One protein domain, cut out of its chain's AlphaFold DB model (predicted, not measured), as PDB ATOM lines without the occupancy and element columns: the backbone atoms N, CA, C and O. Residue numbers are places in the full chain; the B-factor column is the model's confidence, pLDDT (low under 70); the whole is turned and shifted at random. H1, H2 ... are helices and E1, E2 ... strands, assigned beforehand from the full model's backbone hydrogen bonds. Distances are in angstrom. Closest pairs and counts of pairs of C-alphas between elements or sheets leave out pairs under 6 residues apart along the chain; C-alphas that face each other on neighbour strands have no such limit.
ATOM      1  N   ALA A  12     316.095 206.914 348.961       92.69
ATOM      2  CA  ALA A  12     316.866 206.067 348.050       92.69
ATOM      3  C   ALA A  12     317.564 206.839 346.911       92.69
ATOM      4  O   ALA A  12     318.379 206.270 346.190       92.69
ATOM      5  N   ARG A  13     317.249 208.130 346.720       92.44
ATOM      6  CA  ARG A  13     317.831 208.964 345.652       92.44
ATOM      7  C   ARG A  13     319.079 209.728 346.076       92.44
ATOM      8  O   ARG A  13     319.637 210.443 345.251       92.44
ATOM      9  N   PHE A  14     319.470 209.665 347.343       94.19
ATOM     10  CA  PHE A  14     320.658 210.345 347.848       94.19
ATOM     11  C   PHE A  14     321.651 209.327 348.423       94.19
ATOM     12  O   PHE A  14     321.223 208.328 348.995       94.19
ATOM     13  N   PRO A  15     322.967 209.582 348.315       95.81
ATOM     14  CA  PRO A  15     323.599 210.782 347.753       95.81
ATOM     15  C   PRO A  15     323.464 210.889 346.222       95.81
ATOM     16  O   PRO A  15     323.346 209.881 345.534       95.81
ATOM     17  N   GLN A  16     323.465 212.112 345.680       94.50
ATOM     18  CA  GLN A  16     323.381 212.342 344.227       94.50
ATOM     19  C   GLN A  16     324.275 213.483 343.763       94.50
ATOM     20  O   GLN A  16     324.553 214.417 344.516       94.50
ATOM     21  N   TYR A  17     324.683 213.431 342.498       95.69
ATOM     22  CA  TYR A  17     325.407 214.523 341.861       95.69
ATOM     23  C   TYR A  17     324.513 215.761 341.712       95.69
ATOM     24  O   TYR A  17     323.399 215.689 341.192       95.69
ATOM     25  N   ASN A  18     325.011 216.911 342.160       94.38
ATOM     26  CA  ASN A  18     324.353 218.200 342.019       94.38
ATOM     27  C   ASN A  18     325.159 219.096 341.078       94.38
ATOM     28  O   ASN A  18     326.182 219.653 341.473       94.38
ATOM     29  N   ALA A  19     324.624 219.318 339.876       94.19
ATOM     30  CA  ALA A  19     325.245 220.155 338.853       94.19
ATOM     31  C   ALA A  19     325.518 221.600 339.311       94.19
ATOM     32  O   ALA A  19     326.460 222.223 338.841       94.19
ATOM     33  N   ARG A  20     324.734 222.150 340.252       90.38
ATOM     34  CA  ARG A  20     324.935 223.529 340.732       90.38
ATOM     35  C   ARG A  20     326.201 223.690 341.573       90.38
ATOM     36  O   ARG A  20     326.758 224.778 341.619       90.38
ATOM     37  N   GLY A  21     326.573 222.647 342.308       89.81
ATOM     38  CA  GLY A  21     327.733 222.658 343.197       89.81
ATOM     39  C   GLY A  21     328.897 221.814 342.692       89.81
ATOM     40  O   GLY A  21     329.835 221.644 343.462       89.81
ATOM     41  N   ASP A  22     328.773 221.253 341.481       94.44
ATOM     42  CA  ASP A  22     329.716 220.319 340.851       94.44
ATOM     43  C   ASP A  22     330.245 219.254 341.825       94.44
ATOM     44  O   ASP A  22     331.441 219.021 341.984       94.44
ATOM     45  N   LYS A  23     329.325 218.669 342.599       95.12
ATOM     46  CA  LYS A  23     329.669 217.704 343.644       95.12
ATOM     47  C   LYS A  23     328.519 216.773 343.970       95.12
ATOM     48  O   LYS A  23     327.346 217.110 343.787       95.12
ATOM     49  N   VAL A  24     328.860 215.618 344.525       96.75
ATOM     50  CA  VAL A  24     327.890 214.713 345.142       96.75
ATOM     51  C   VAL A  24     327.434 215.311 346.473       96.75
ATOM     52  O   VAL A  24     328.253 215.721 347.292       96.75
ATOM     53  N   ILE A  25     326.120 215.394 346.669       95.94
ATOM     54  CA  ILE A  25     325.498 215.952 347.872       95.94
ATOM     55  C   ILE A  25     324.674 214.901 348.606       95.94
ATOM     56  O   ILE A  25     324.103 213.990 348.000       95.94
ATOM     57  N   THR A  26     324.571 215.065 349.920       96.56
ATOM     58  CA  THR A  26     323.688 214.263 350.772       96.56
ATOM     59  C   THR A  26     322.257 214.813 350.775       96.56
ATOM     60  O   THR A  26     321.994 215.930 350.316       96.56
ATOM     61  N   LEU A  27     321.308 214.056 351.337       95.31
ATOM     62  CA  LEU A  27     319.951 214.564 351.565       95.31
ATOM     63  C   LEU A  27     319.951 215.743 352.558       95.31
ATOM     64  O   LEU A  27     319.220 216.711 352.362       95.31
ATOM     65  N   ALA A  28     320.832 215.723 353.564       96.75
ATOM     66  CA  ALA A  28     321.010 216.834 354.501       96.75
ATOM     67  C   ALA A  28     321.502 218.112 353.797       96.75
ATOM     68  O   ALA A  28     320.991 219.206 354.041       96.75
ATOM     69  N   ASP A  29     322.444 217.986 352.859       95.81
ATOM     70  CA  ASP A  29     322.875 219.108 352.020       95.81
ATOM     71  C   ASP A  29     321.732 219.651 351.163       95.81
ATOM     72  O   ASP A  29     321.606 220.864 350.985       95.81
ATOM     73  N   ARG A  30     320.873 218.763 350.648       94.81
ATOM     74  CA  ARG A  30     319.695 219.164 349.876       94.81
ATOM     75  C   ARG A  30     318.689 219.933 350.731       94.81
ATOM     76  O   ARG A  30     318.159 220.931 350.231       94.81
ATOM     77  N   ILE A  31     318.445 219.500 351.971       95.38
ATOM     78  CA  ILE A  31     317.597 220.201 352.951       95.38
ATOM     79  C   ILE A  31     318.176 221.588 353.236       95.38
ATOM     80  O   ILE A  31     317.471 222.588 353.099       95.38
ATOM     81  N   ASN A  32     319.475 221.671 353.523       96.31
ATOM     82  CA  ASN A  32     320.159 222.946 353.737       96.31
ATOM     83  C   ASN A  32     320.060 223.879 352.518       96.31
ATOM     84  O   ASN A  32     319.795 225.068 352.671       96.31
ATOM     85  N   GLY A  33     320.162 223.342 351.300       94.50
ATOM     86  CA  GLY A  33     319.949 224.117 350.078       94.50
ATOM     87  C   GLY A  33     318.517 224.649 349.909       94.50
ATOM     88  O   GLY A  33     318.338 225.701 349.294       94.50
ATOM     89  N   CYS A  34     317.495 223.961 350.442       93.69
ATOM     90  CA  CYS A  34     316.137 224.516 350.553       93.69
ATOM     91  C   CYS A  34     316.084 225.639 351.590       93.69
ATOM     92  O   CYS A  34     315.483 226.673 351.318       93.69
ATOM     93  N   PHE A  35     316.714 225.451 352.750       94.94
ATOM     94  CA  PHE A  35     316.713 226.456 353.811       94.94
ATOM     95  C   PHE A  35     317.310 227.782 353.329       94.94
ATOM     96  O   PHE A  35     316.678 228.829 353.406       94.94
ATOM     97  N   GLU A  36     318.492 227.740 352.725       95.12
ATOM     98  CA  GLU A  36     319.192 228.949 352.278       95.12
ATOM     99  C   GLU A  36     318.469 229.697 351.140       95.12
ATOM    100  O   GLU A  36     318.654 230.898 350.980       95.12
ATOM    101  N   ARG A  37     317.657 229.011 350.320       93.19
ATOM    102  CA  ARG A  37     317.094 229.593 349.083       93.19
ATOM    103  C   ARG A  37     315.590 229.779 349.092       93.19
ATOM    104  O   ARG A  37     315.095 230.757 348.550       93.19
ATOM    105  N   SER A  38     314.870 228.794 349.612       94.19
ATOM    106  CA  SER A  38     313.409 228.757 349.587       94.19
ATOM    107  C   SER A  38     312.816 229.325 350.865       94.19
ATOM    108  O   SER A  38     311.733 229.894 350.813       94.19
ATOM    109  N   THR A  39     313.514 229.193 351.998       93.06
ATOM    110  CA  THR A  39     313.044 229.738 353.281       93.06
ATOM    111  C   THR A  39     313.800 230.991 353.714       93.06
ATOM    112  O   THR A  39     313.484 231.546 354.762       93.06
ATOM    113  N   ASN A  40     314.778 231.452 352.917       95.19
ATOM    114  CA  ASN A  40     315.679 232.560 353.266       95.19
ATOM    115  C   ASN A  40     316.320 232.379 354.662       95.19
ATOM    116  O   ASN A  40     316.577 233.337 355.393       95.19
ATOM    117  N   GLY A  41     316.504 231.121 355.061       94.31
ATOM    118  CA  GLY A  41     317.074 230.721 356.332       94.31
ATOM    119  C   GLY A  41     318.591 230.596 356.267       94.31
ATOM    120  O   GLY A  41     319.245 230.934 355.279       94.31
ATOM    121  N   LYS A  42     319.163 230.068 357.348       93.25
ATOM    122  CA  LYS A  42     320.593 229.763 357.440       93.25
ATOM    123  C   LYS A  42     320.812 228.259 357.414       93.25
ATOM    124  O   LYS A  42     319.937 227.487 357.805       93.25
ATOM    125  N   ARG A  43     322.009 227.866 356.986       95.00
ATOM    126  CA  ARG A  43     322.472 226.484 357.049       95.00
ATOM    127  C   ARG A  43     322.384 225.953 358.476       95.00
ATOM    128  O   ARG A  43     322.849 226.604 359.411       95.00
ATOM    129  N   MET A  44     321.856 224.747 358.615       93.75
ATOM    130  CA  MET A  44     321.831 224.003 359.864       93.75
ATOM    131  C   MET A  44     322.950 222.946 359.863       93.75
ATOM    132  O   MET A  44     323.162 222.287 358.835       93.75
ATOM    133  N   PRO A  45     323.679 222.756 360.980       95.06
ATOM    134  CA  PRO A  45     324.614 221.643 361.113       95.06
ATOM    135  C   PRO A  45     323.903 220.297 360.926       95.06
ATOM    136  O   PRO A  45     322.758 220.129 361.329       95.06
ATOM    137  N   SER A  46     324.575 219.315 360.327       91.06
ATOM    138  CA  SER A  46     323.951 218.021 360.014       91.06
ATOM    139  C   SER A  46     323.608 217.173 361.245       91.06
ATOM    140  O   SER A  46     322.808 216.250 361.136       91.06
ATOM    141  N   ASP A  47     324.214 217.470 362.396       93.81
ATOM    142  CA  ASP A  47     324.087 216.686 363.630       93.81
ATOM    143  C   ASP A  47     323.003 217.206 364.598       93.81
ATOM    144  O   ASP A  47     322.767 216.616 365.656       93.81
ATOM    145  N   THR A  48     322.315 218.296 364.247       96.69
ATOM    146  CA  THR A  48     321.258 218.854 365.099       96.69
ATOM    147  C   THR A  48     320.041 217.926 365.180       96.69
ATOM    148  O   THR A  48     319.762 217.167 364.240       96.69
ATOM    149  N   PRO A  49     319.278 217.975 366.288       97.31
ATOM    150  CA  PRO A  49     318.070 217.168 366.429       97.31
ATOM    151  C   PRO A  49     317.030 217.466 365.340       97.31
ATOM    152  O   PRO A  49     316.366 216.542 364.875       97.31
ATOM    153  N   GLU A  50     316.920 218.708 364.864       96.12
ATOM    154  CA  GLU A  50     315.968 219.088 363.816       96.12
ATOM    155  C   GLU A  50     316.339 218.475 362.461       96.12
ATOM    156  O   GLU A  50     315.466 217.960 361.758       96.12
ATOM    157  N   MET A  51     317.629 218.472 362.097       97.31
ATOM    158  CA  MET A  51     318.091 217.821 360.869       97.31
ATOM    159  C   MET A  51     317.827 216.318 360.926       97.31
ATOM    160  O   MET A  51     317.272 215.748 359.985       97.31
ATOM    161  N   LYS A  52     318.167 215.680 362.051       97.31
ATOM    162  CA  LYS A  52     317.894 214.255 362.272       97.31
ATOM    163  C   LYS A  52     316.401 213.953 362.186       97.31
ATOM    164  O   LYS A  52     316.030 213.000 361.513       97.31
ATOM    165  N   ALA A  53     315.541 214.777 362.784       97.62
ATOM    166  CA  ALA A  53     314.091 214.600 362.721       97.62
ATOM    167  C   ALA A  53     313.562 214.648 361.278       97.62
ATOM    168  O   ALA A  53     312.792 213.775 360.876       97.62
ATOM    169  N   MET A  54     314.015 215.618 360.475       96.19
ATOM    170  CA  MET A  54     313.637 215.720 359.061       96.19
ATOM    171  C   MET A  54     314.102 214.506 358.252       96.19
ATOM    172  O   MET A  54     313.322 213.951 357.478       96.19
ATOM    173  N   LEU A  55     315.349 214.068 358.446       96.25
ATOM    174  CA  LEU A  55     315.897 212.891 357.768       96.25
ATOM    175  C   LEU A  55     315.131 211.618 358.140       96.25
ATOM    176  O   LEU A  55     314.719 210.886 357.245       96.25
ATOM    177  N   THR A  56     314.873 211.395 359.430       97.00
ATOM    178  CA  THR A  56     314.096 210.248 359.920       97.00
ATOM    179  C   THR A  56     312.683 210.243 359.344       97.00
ATOM    180  O   THR A  56     312.196 209.202 358.911       97.00
ATOM    181  N   TYR A  57     312.026 211.405 359.276       96.50
ATOM    182  CA  TYR A  57     310.694 211.513 358.683       96.50
ATOM    183  C   TYR A  57     310.696 211.195 357.179       96.50
ATOM    184  O   TYR A  57     309.862 210.424 356.707       96.50
ATOM    185  N   MET A  58     311.660 211.729 356.422       95.88
ATOM    186  CA  MET A  58     311.803 211.431 354.989       95.88
ATOM    187  C   MET A  58     312.164 209.964 354.731       95.88
ATOM    188  O   MET A  58     311.700 209.384 353.748       95.88
ATOM    189  N   GLN A  59     312.967 209.359 355.608       95.62
ATOM    190  CA  GLN A  59     313.270 207.933 355.575       95.62
ATOM    191  C   GLN A  59     312.010 207.100 355.826       95.62
ATOM    192  O   GLN A  59     311.744 206.173 355.070       95.62
ATOM    193  N   TRP A  60     311.214 207.451 356.841       96.00
ATOM    194  CA  TRP A  60     309.954 206.772 357.148       96.00
ATOM    195  C   TRP A  60     308.957 206.838 355.986       96.00
ATOM    196  O   TRP A  60     308.400 205.813 355.613       96.00
ATOM    197  N   LEU A  61     308.807 208.002 355.347       94.62
ATOM    198  CA  LEU A  61     307.977 208.168 354.145       94.62
ATOM    199  C   LEU A  61     308.480 207.403 352.911       94.62
ATOM    200  O   LEU A  61     307.776 207.341 351.904       94.62
ATOM    201  N   SER A  62     309.722 206.920 352.940       92.06
ATOM    202  CA  SER A  62     310.355 206.203 351.832       92.06
ATOM    203  C   SER A  62     310.420 204.688 352.051       92.06
ATOM    204  O   SER A  62     311.067 204.018 351.247       92.06
TER     205      SER A  62
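Overview. This is residues 12 to 62 of the 63 residues of the protein "Cytochrome C" of Campylobacter jejuni (UniProt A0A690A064). Two helices, H1 and H2, stand at a steep angle to each other, and a small hairpin of two short strands, E1 and E2, lies at the opposite end from H2, with H1 between. Ten residues, 39 to 48, lead from the far end of H1 back to H2 in a loop. The printed part has 51 residues, with named elements in the order E1, E2, H1, H2; the two-strand sheet, E1 - E2, is antiparallel, and the class is mostly helix. The whole is compact, with a radius of gyration of the C-alphas of 11.1 A, and rounded, spanning 28 by 26 by 18 A.

Arrangement. E1, residues 16 to 18, and E2, residues 23 to 25, form an antiparallel hairpin, their directions 127 degrees apart. N 18 and O 23 are 2.9 A apart and N 25 and O 16 are 2.8 A apart, both within hydrogen-bond range. H1, residues 27 to 38, is apart from E1, but only just, with the closest C-alphas 8.4 A apart. H2, residues 49 to 60, is apart from both strands. H1 and H2 only just touch, with 3 pairs of C-alphas within 8 A; the closest are those of Ala 28 and Met 51, 7.1 A apart. H1 touches with residues 27 to 28 alone, H2 with residues 51 to 55 alone. They run opposite ways at a steep tilt of 67 degrees, only just short of about perpendicular. In H2 every O i to N i+4 pair is within hydrogen-bond range; in H1, 7 of 8 are.

Along the chain. E1 begins at C-alpha 16, (323.381, 212.342, 344.227), and measures 6.3 A; E2 measures 6.2 A. H1 begins at C-alpha 27, (319.951, 214.564, 351.565), and measures 15.8 A. H2 measures 16.1 A and ends at C-alpha 60, (309.954, 206.772, 357.148).

Size, cuts and confidence. The C-alphas farthest apart are those of Asp 22 and Trp 60, 29.0 A. The first and last printed C-alphas, of Ala 12 and Ser 62, are 7.5 A apart. The printed part has no cut. The links E1 to E2 and E2 to H1 are tight, H1 to H2 is short, and no link is long. The mean pLDDT of the printed part is 94.9, and no printed residue is under 70.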